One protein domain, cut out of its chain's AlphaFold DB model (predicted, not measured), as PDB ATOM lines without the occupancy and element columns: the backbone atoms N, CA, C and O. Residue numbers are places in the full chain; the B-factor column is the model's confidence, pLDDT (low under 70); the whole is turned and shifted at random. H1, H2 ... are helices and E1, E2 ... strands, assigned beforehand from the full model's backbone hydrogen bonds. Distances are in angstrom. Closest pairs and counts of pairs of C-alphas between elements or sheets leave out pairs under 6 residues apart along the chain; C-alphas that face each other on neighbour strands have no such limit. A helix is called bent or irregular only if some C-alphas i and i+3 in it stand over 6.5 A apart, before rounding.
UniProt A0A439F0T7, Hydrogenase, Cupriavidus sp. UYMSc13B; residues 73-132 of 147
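What this domain is: This is residues 73 to 132 of the 147 residues of the protein "Hydrogenase" of Cupriavidus sp. UYMSc13B (UniProt A0A439F0T7). A twisted hairpin of two strands, E1 and E2, makes the middle, with the helix H2 running over one face of it, while the irregular helix H1 lies off the other face, near the start of E1. After H2 the last residues, 123 to 132, pass the turn end of the hairpin and cross back toward the H1 side. The 60 printed residues hold two named helices and two named strands in the order H1, E1, E2, H2; the sheet, E1 - E2, is antiparallel and the class is mixed, helices and strands. The whole is compact, with a radius of gyration of the C-alphas of 11.8 A, and rounded, spanning 30 by 25 by 22 A.

How they stand to each other: Look first at E1, residues 91 to 96, and E2, residues 99 to 105, a hairpin of antiparallel neighbours at 160 degrees. There N 92 and O 104 are 2.9 A apart and N 101 and O 94 are 2.8 A apart, within hydrogen-bond range. Next find H2, residues 110 to 122: its closest C-alphas to E2 are those of Ala 120 and Thr 102, 6.3 A, and to E1 those of Ala 120 and Phe 94, 6.7 A. For H1, residues 74 to 83, the closest C-alphas to E1 are those of Ala 81 and Leu 91, 7.7 A. H1 is apart from E2 and H2. Every O i to N i+4 pair is within hydrogen-bond range in H2, but 4 of 6 in H1.

Where its parts are: Find C-alpha 91 at (-5.101, 42.432, -15.805); from there E1 runs 16.9 A to Arg 96. E2 covers 18.4 A from Gln 99 to Ala 105. H2 covers 18.6 A and ends at C-alpha 122, (5.046, 55.507, -7.676). H1 begins at C-alpha 74, (-10.553, 40.676, -26.912), and covers 15.0 A; it is irregular, with C-alphas 75 and 78 7.2 A apart.

The domain as a whole: The two C-alphas farthest apart are those of Asp 111 and Gly 132, 31.9 A. The printed part has no cut. The links E1 to E2 and E2 to H2 are tight, and H1 to E1 is short. The model's mean pLDDT over the printed part is 88.1, and residues 130 to 132 are under 70.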
ATOM      1  N   PRO A  73      -8.313  44.993 -27.454       82.12
ATOM      2  CA  PRO A  73      -9.405  44.188 -27.992       82.12
ATOM      3  C   PRO A  73      -9.309  42.714 -27.575       82.12
ATOM      4  O   PRO A  73      -8.218  42.183 -27.351       82.12
ATOM      5  N   ARG A  74     -10.459  42.039 -27.466       82.25
ATOM      6  CA  ARG A  74     -10.553  40.676 -26.912       82.25
ATOM      7  C   ARG A  74      -9.721  39.643 -27.678       82.25
ATOM      8  O   ARG A  74      -9.158  38.750 -27.059       82.25
ATOM      9  N   ASP A  75      -9.643  39.764 -28.998       87.25
ATOM     10  CA  ASP A  75      -8.848  38.896 -29.876       87.25
ATOM     11  C   ASP A  75      -7.328  39.039 -29.661       87.25
ATOM     12  O   ASP A  75      -6.577  38.088 -29.861       87.25
ATOM     13  N   SER A  76      -6.881  40.203 -29.188       86.44
ATOM     14  CA  SER A  76      -5.476  40.519 -28.913       86.44
ATOM     15  C   SER A  76      -5.094  40.360 -27.436       86.44
ATOM     16  O   SER A  76      -3.908  40.289 -27.103       86.44
ATOM     17  N   ALA A  77      -6.083  40.302 -26.539       86.62
ATOM     18  CA  ALA A  77      -5.893  40.347 -25.091       86.62
ATOM     19  C   ALA A  77      -4.984  39.220 -24.569       86.62
ATOM     20  O   ALA A  77      -4.040  39.495 -23.825       86.62
ATOM     21  N   ASP A  78      -5.198  37.977 -25.011       88.62
ATOM     22  CA  ASP A  78      -4.385  36.828 -24.587       88.62
ATOM     23  C   ASP A  78      -2.924  36.935 -25.046       88.62
ATOM     24  O   ASP A  78      -2.001  36.643 -24.281       88.62
ATOM     25  N   ALA A  79      -2.692  37.382 -26.283       87.94
ATOM     26  CA  ALA A  79      -1.344  37.558 -26.820       87.94
ATOM     27  C   ALA A  79      -0.580  38.654 -26.060       87.94
ATOM     28  O   ALA A  79       0.596  38.480 -25.720       87.94
ATOM     29  N   VAL A  80      -1.258  39.761 -25.737       90.44
ATOM     30  CA  VAL A  80      -0.685  40.846 -24.933       90.44
ATOM     31  C   VAL A  80      -0.398  40.378 -23.505       90.44
ATOM     32  O   VAL A  80       0.714  40.588 -23.025       90.44
ATOM     33  N   ALA A  81      -1.333  39.693 -22.841       89.94
ATOM     34  CA  ALA A  81      -1.129  39.183 -21.483       89.94
ATOM     35  C   ALA A  81       0.086  38.242 -21.398       89.94
ATOM     36  O   ALA A  81       0.954  38.430 -20.540       89.94
ATOM     37  N   ARG A  82       0.215  37.302 -22.347       89.69
ATOM     38  CA  ARG A  82       1.356  36.369 -22.427       89.69
ATOM     39  C   ARG A  82       2.691  37.077 -22.641       89.69
ATOM     40  O   ARG A  82       3.686  36.679 -22.037       89.69
ATOM     41  N   ARG A  83       2.728  38.132 -23.464       88.38
ATOM     42  CA  ARG A  83       3.943  38.937 -23.694       88.38
ATOM     43  C   ARG A  83       4.481  39.555 -22.402       88.38
ATOM     44  O   ARG A  83       5.694  39.693 -22.263       88.38
ATOM     45  N   TYR A  84       3.588  39.895 -21.476       91.00
ATOM     46  CA  TYR A  84       3.911  40.459 -20.165       91.00
ATOM     47  C   TYR A  84       3.824  39.425 -19.031       91.00
ATOM     48  O   TYR A  84       3.652  39.797 -17.872       91.00
ATOM     49  N   GLY A  85       3.915  38.132 -19.361       88.75
ATOM     50  CA  GLY A  85       4.050  37.051 -18.384       88.75
ATOM     51  C   GLY A  85       2.807  36.778 -17.532       88.75
ATOM     52  O   GLY A  85       2.906  36.049 -16.549       88.75
ATOM     53  N   SER A  86       1.641  37.328 -17.883       89.31
ATOM     54  CA  SER A  86       0.405  37.104 -17.131       89.31
ATOM     55  C   SER A  86      -0.470  36.029 -17.769       89.31
ATOM     56  O   SER A  86      -0.638  35.965 -18.987       89.31
ATOM     57  N   GLN A  87      -1.068  35.205 -16.912       88.31
ATOM     58  CA  GLN A  87      -2.121  34.240 -17.250       88.31
ATOM     59  C   GLN A  87      -3.383  34.458 -16.392       88.31
ATOM     60  O   GLN A  87      -4.312  33.656 -16.432       88.31
ATOM     61  N   ARG A  88      -3.401  35.522 -15.572       88.75
ATOM     62  CA  ARG A  88      -4.463  35.825 -14.604       88.75
ATOM     63  C   ARG A  88      -5.240  37.063 -15.042       88.75
ATOM     64  O   ARG A  88      -4.643  38.050 -15.468       88.75
ATOM     65  N   TRP A  89      -6.559  36.999 -14.876       89.44
ATOM     66  CA  TRP A  89      -7.515  38.035 -15.272       89.44
ATOM     67  C   TRP A  89      -8.380  38.493 -14.080       89.44
ATOM     68  O   TRP A  89      -8.642  37.670 -13.198       89.44
ATOM     69  N   PRO A  90      -8.861  39.757 -14.048       89.62
ATOM     70  CA  PRO A  90      -8.512  40.863 -14.951       89.62
ATOM     71  C   PRO A  90      -7.053  41.316 -14.777       89.62
ATOM     72  O   PRO A  90      -6.413  40.973 -13.788       89.62
ATOM     73  N   LEU A  91      -6.512  42.043 -15.759       91.19
ATOM     74  CA  LEU A  91      -5.101  42.432 -15.805       91.19
ATOM     75  C   LEU A  91      -4.953  43.923 -16.118       91.19
ATOM     76  O   LEU A  91      -5.432  44.385 -17.151       91.19
ATOM     77  N   LEU A  92      -4.238  44.645 -15.257       91.69
ATOM     78  CA  LEU A  92      -3.820  46.027 -15.479       91.69
ATOM     79  C   LEU A  92      -2.298  46.069 -15.632       91.69
ATOM     80  O   LEU A  92      -1.569  45.664 -14.728       91.69
ATOM     81  N   LEU A  93      -1.818  46.563 -16.772       92.62
ATOM     82  CA  LEU A  93      -0.396  46.748 -17.058       92.62
ATOM     83  C   LEU A  93      -0.043  48.233 -16.951       92.62
ATOM     84  O   LEU A  93      -0.687  49.068 -17.583       92.62
ATOM     85  N   PHE A  94       0.998  48.549 -16.186       92.38
ATOM     86  CA  PHE A  94       1.461  49.917 -15.972       92.38
ATOM     87  C   PHE A  94       2.728  50.183 -16.782       92.38
ATOM     88  O   PHE A  94       3.665  49.380 -16.778       92.38
ATOM     89  N   PHE A  95       2.767  51.340 -17.444       90.25
ATOM     90  CA  PHE A  95       3.897  51.800 -18.246       90.25
ATOM     91  C   PHE A  95       4.234  53.255 -17.918       90.25
ATOM     92  O   PHE A  95       3.355  54.050 -17.595       90.25
ATOM     93  N   ARG A  96       5.510  53.623 -18.053       86.94
ATOM     94  CA  ARG A  96       6.004  54.999 -17.910       86.94
ATOM     95  C   ARG A  96       7.055  55.280 -18.971       86.94
ATOM     96  O   ARG A  96       8.022  54.536 -19.087       86.94
ATOM     97  N   GLY A  97       6.868  56.340 -19.758       83.12
ATOM     98  CA  GLY A  97       7.812  56.702 -20.827       83.12
ATOM     99  C   GLY A  97       8.052  55.570 -21.838       83.12
ATOM    100  O   GLY A  97       9.171  55.385 -22.305       83.12
ATOM    101  N   GLY A  98       7.031  54.750 -22.108       83.00
ATOM    102  CA  GLY A  98       7.135  53.570 -22.976       83.00
ATOM    103  C   GLY A  98       7.825  52.349 -22.349       83.00
ATOM    104  O   GLY A  98       7.907  51.311 -22.997       83.00
ATOM    105  N   GLN A  99       8.294  52.439 -21.102       85.94
ATOM    106  CA  GLN A  99       8.892  51.325 -20.368       85.94
ATOM    107  C   GLN A  99       7.864  50.667 -19.445       85.94
ATOM    108  O   GLN A  99       6.989  51.338 -18.897       85.94
ATOM    109  N   TYR A 100       7.971  49.351 -19.268       90.88
ATOM    110  CA  TYR A 100       7.139  48.598 -18.327       90.88
ATOM    111  C   TYR A 100       7.404  49.055 -16.886       90.88
ATOM    112  O   TYR A 100       8.527  49.414 -16.548       90.88
ATOM    113  N   VAL A 101       6.380  49.064 -16.036       94.44
ATOM    114  CA  VAL A 101       6.507  49.354 -14.598       94.44
ATOM    115  C   VAL A 101       6.158  48.109 -13.796       94.44
ATOM    116  O   VAL A 101       7.020  47.569 -13.105       94.44
ATOM    117  N   THR A 102       4.907  47.652 -13.902       93.75
ATOM    118  CA  THR A 102       4.388  46.485 -13.179       93.75
ATOM    119  C   THR A 102       3.069  45.990 -13.790       93.75
ATOM    120  O   THR A 102       2.546  46.580 -14.741       93.75
ATOM    121  N   ALA A 103       2.527  44.903 -13.242       94.25
ATOM    122  CA  ALA A 103       1.222  44.351 -13.568       94.25
ATOM    123  C   ALA A 103       0.422  44.064 -12.289       94.25
ATOM    124  O   ALA A 103       0.956  43.507 -11.332       94.25
ATOM    125  N   ILE A 104      -0.872  44.376 -12.302       94.06
ATOM    126  CA  ILE A 104      -1.832  43.973 -11.271       94.06
ATOM    127  C   ILE A 104      -2.776  42.957 -11.912       94.06
ATOM    128  O   ILE A 104      -3.490  43.294 -12.855       94.06
ATOM    129  N   ALA A 105      -2.751  41.711 -11.438       92.81
ATOM    130  CA  ALA A 105      -3.468  40.602 -12.062       92.81
ATOM    131  C   ALA A 105      -4.378  39.867 -11.071       92.81
ATOM    132  O   ALA A 105      -3.960  39.519  -9.964       92.81
ATOM    133  N   GLY A 106      -5.585  39.534 -11.523       91.75
ATOM    134  CA  GLY A 106      -6.594  38.829 -10.741       91.75
ATOM    135  C   GLY A 106      -7.597  39.755 -10.059       91.75
ATOM    136  O   GLY A 106      -7.423  40.972  -9.990       91.75
ATOM    137  N   MET A 107      -8.660  39.146  -9.540       92.69
ATOM    138  CA  MET A 107      -9.577  39.818  -8.627       92.69
ATOM    139  C   MET A 107      -8.914  39.953  -7.257       92.69
ATOM    140  O   MET A 107      -8.316  38.995  -6.768       92.69
ATOM    141  N   GLN A 108      -8.991  41.143  -6.671       90.62
ATOM    142  CA  GLN A 108      -8.398  41.464  -5.376       90.62
ATOM    143  C   GLN A 108      -9.406  42.230  -4.528       90.62
ATOM    144  O   GLN A 108     -10.288  42.897  -5.076       90.62
ATOM    145  N   ASP A 109      -9.234  42.161  -3.210       93.62
ATOM    146  CA  ASP A 109      -9.955  43.025  -2.284       93.62
ATOM    147  C   ASP A 109      -9.670  44.495  -2.594       93.62
ATOM    148  O   ASP A 109      -8.582  44.856  -3.056       93.62
ATOM    149  N   TRP A 110     -10.659  45.345  -2.332       91.75
ATOM    150  CA  TRP A 110     -10.636  46.746  -2.748       91.75
ATOM    151  C   TRP A 110      -9.415  47.509  -2.222       91.75
ATOM    152  O   TRP A 110      -8.723  48.173  -2.993       91.75
ATOM    153  N   ASP A 111      -9.093  47.349  -0.939       93.94
ATOM    154  CA  ASP A 111      -7.959  48.042  -0.323       93.94
ATOM    155  C   ASP A 111      -6.617  47.556  -0.884       93.94
ATOM    156  O   ASP A 111      -5.723  48.360  -1.152       93.94
ATOM    157  N   VAL A 112      -6.489  46.248  -1.139       91.44
ATOM    158  CA  VAL A 112      -5.288  45.649  -1.742       91.44
ATOM    159  C   VAL A 112      -5.104  46.151  -3.171       91.44
ATOM    160  O   VAL A 112      -3.997  46.509  -3.579       91.44
ATOM    161  N   TYR A 113      -6.195  46.225  -3.932       90.81
ATOM    162  CA  TYR A 113      -6.187  46.772  -5.279       90.81
ATOM    163  C   TYR A 113      -5.737  48.240  -5.290       90.81
ATOM    164  O   TYR A 113      -4.827  48.582  -6.046       90.81
ATOM    165  N   LEU A 114      -6.313  49.092  -4.433       91.88
ATOM    166  CA  LEU A 114      -5.949  50.511  -4.358       91.88
ATOM    167  C   LEU A 114      -4.487  50.722  -3.952       91.88
ATOM    168  O   LEU A 114      -3.796  51.534  -4.567       91.88
ATOM    169  N   GLN A 115      -3.992  49.959  -2.975       92.94
ATOM    170  CA  GLN A 115      -2.577  49.985  -2.592       92.94
ATOM    171  C   GLN A 115      -1.670  49.561  -3.750       92.94
ATOM    172  O   GLN A 115      -0.634  50.185  -3.986       92.94
ATOM    173  N   GLY A 116      -2.068  48.531  -4.501       92.38
ATOM    174  CA  GLY A 116      -1.352  48.084  -5.692       92.38
ATOM    175  C   GLY A 116      -1.289  49.158  -6.778       92.38
ATOM    176  O   GLY A 116      -0.223  49.384  -7.349       92.38
ATOM    177  N   VAL A 117      -2.405  49.845  -7.043       91.69
ATOM    178  CA  VAL A 117      -2.470  50.941  -8.024       91.69
ATOM    179  C   VAL A 117      -1.582  52.108  -7.596       91.69
ATOM    180  O   VAL A 117      -0.767  52.573  -8.390       91.69
ATOM    181  N   ASP A 118      -1.680  52.556  -6.344       92.12
ATOM    182  CA  ASP A 118      -0.858  53.652  -5.823       92.12
ATOM    183  C   ASP A 118       0.645  53.307  -5.855       92.12
ATOM    184  O   ASP A 118       1.473  54.096  -6.318       92.12
ATOM    185  N   ALA A 119       1.014  52.081  -5.473       91.50
ATOM    186  CA  ALA A 119       2.386  51.600  -5.609       91.50
ATOM    187  C   ALA A 119       2.849  51.608  -7.076       91.50
ATOM    188  O   ALA A 119       3.927  52.125  -7.374       91.50
ATOM    189  N   ALA A 120       2.032  51.102  -8.004       90.94
ATOM    190  CA  ALA A 120       2.347  51.080  -9.430       90.94
ATOM    191  C   ALA A 120       2.563  52.490 -10.005       90.94
ATOM    192  O   ALA A 120       3.472  52.697 -10.810       90.94
ATOM    193  N   LEU A 121       1.785  53.476  -9.554       88.94
ATOM    194  CA  LEU A 121       1.949  54.877  -9.944       88.94
ATOM    195  C   LEU A 121       3.215  55.521  -9.356       88.94
ATOM    196  O   LEU A 121       3.705  56.500  -9.915       88.94
ATOM    197  N   ARG A 122       3.810  54.977  -8.289       90.69
ATOM    198  CA  ARG A 122       5.046  55.507  -7.676       90.69
ATOM    199  C   ARG A 122       6.316  54.747  -8.071       90.69
ATOM    200  O   ARG A 122       7.401  55.327  -8.048       90.69
ATOM    201  N   MET A 123       6.204  53.483  -8.473       86.88
ATOM    202  CA  MET A 123       7.344  52.634  -8.836       86.88
ATOM    203  C   MET A 123       8.138  53.166 -10.047       86.88
ATOM    204  O   MET A 123       7.548  53.730 -10.974       86.88
ATOM    205  N   PRO A 124       9.472  52.983 -10.085       88.81
ATOM    206  CA  PRO A 124      10.268  53.219 -11.288       88.81
ATOM    207  C   PRO A 124       9.976  52.158 -12.363       88.81
ATOM    208  O   PRO A 124       9.487  51.068 -12.067       88.81
ATOM    209  N   SER A 125      10.304  52.459 -13.623       91.19
ATOM    210  CA  SER A 125      10.194  51.485 -14.714       91.19
ATOM    211  C   SER A 125      11.176  50.321 -14.545       91.19
ATOM    212  O   SER A 125      12.309  50.514 -14.104       91.19
ATOM    213  N   SER A 126      10.764  49.129 -14.960       89.50
ATOM    214  CA  SER A 126      11.503  47.872 -14.859       89.50
ATOM    215  C   SER A 126      11.458  47.090 -16.182       89.50
ATOM    216  O   SER A 126      10.801  47.487 -17.150       89.50
ATOM    217  N   ARG A 127      12.186  45.969 -16.258       85.75
ATOM    218  CA  ARG A 127      12.082  45.058 -17.407       85.75
ATOM    219  C   ARG A 127      10.810  44.212 -17.284       85.75
ATOM    220  O   ARG A 127      10.573  43.672 -16.204       85.75
ATOM    221  N   PRO A 128      10.031  44.042 -18.367       84.38
ATOM    222  CA  PRO A 128       8.859  43.188 -18.320       84.38
ATOM    223  C   PRO A 128       9.237  41.742 -17.982       84.38
ATOM    224  O   PRO A 128      10.257  41.257 -18.487       84.38
ATOM    225  N   PRO A 129       8.418  41.031 -17.187       78.62
ATOM    226  CA  PRO A 129       8.570  39.600 -16.991       78.62
ATOM    227  C   PRO A 129       8.179  38.897 -18.296       78.62
ATOM    228  O   PRO A 129       7.019  38.584 -18.543       78.62
ATOM    229  N   THR A 130       9.138  38.712 -19.198       66.06
ATOM    230  CA  THR A 130       8.949  37.902 -20.403       66.06
ATOM    231  C   THR A 130       9.000  36.419 -20.040       66.06
ATOM    232  O   THR A 130       9.724  36.020 -19.128       66.06
ATOM    233  N   ILE A 131       8.249  35.579 -20.766       58.78
ATOM    234  CA  ILE A 131       8.432  34.123 -20.706       58.78
ATOM    235  C   ILE A 131       9.891  33.847 -21.084       58.78
ATOM    236  O   ILE A 131      10.301  34.091 -22.219       58.78
ATOM    237  N   GLY A 132      10.688  33.434 -20.097       52.00
ATOM    238  CA  GLY A 132      12.120  33.240 -20.254       52.00
ATOM    239  C   GLY A 132      12.408  32.192 -21.320       52.00
ATOM    240  O   GLY A 132      12.008  31.039 -21.189       52.00
TER     241      GLY A 132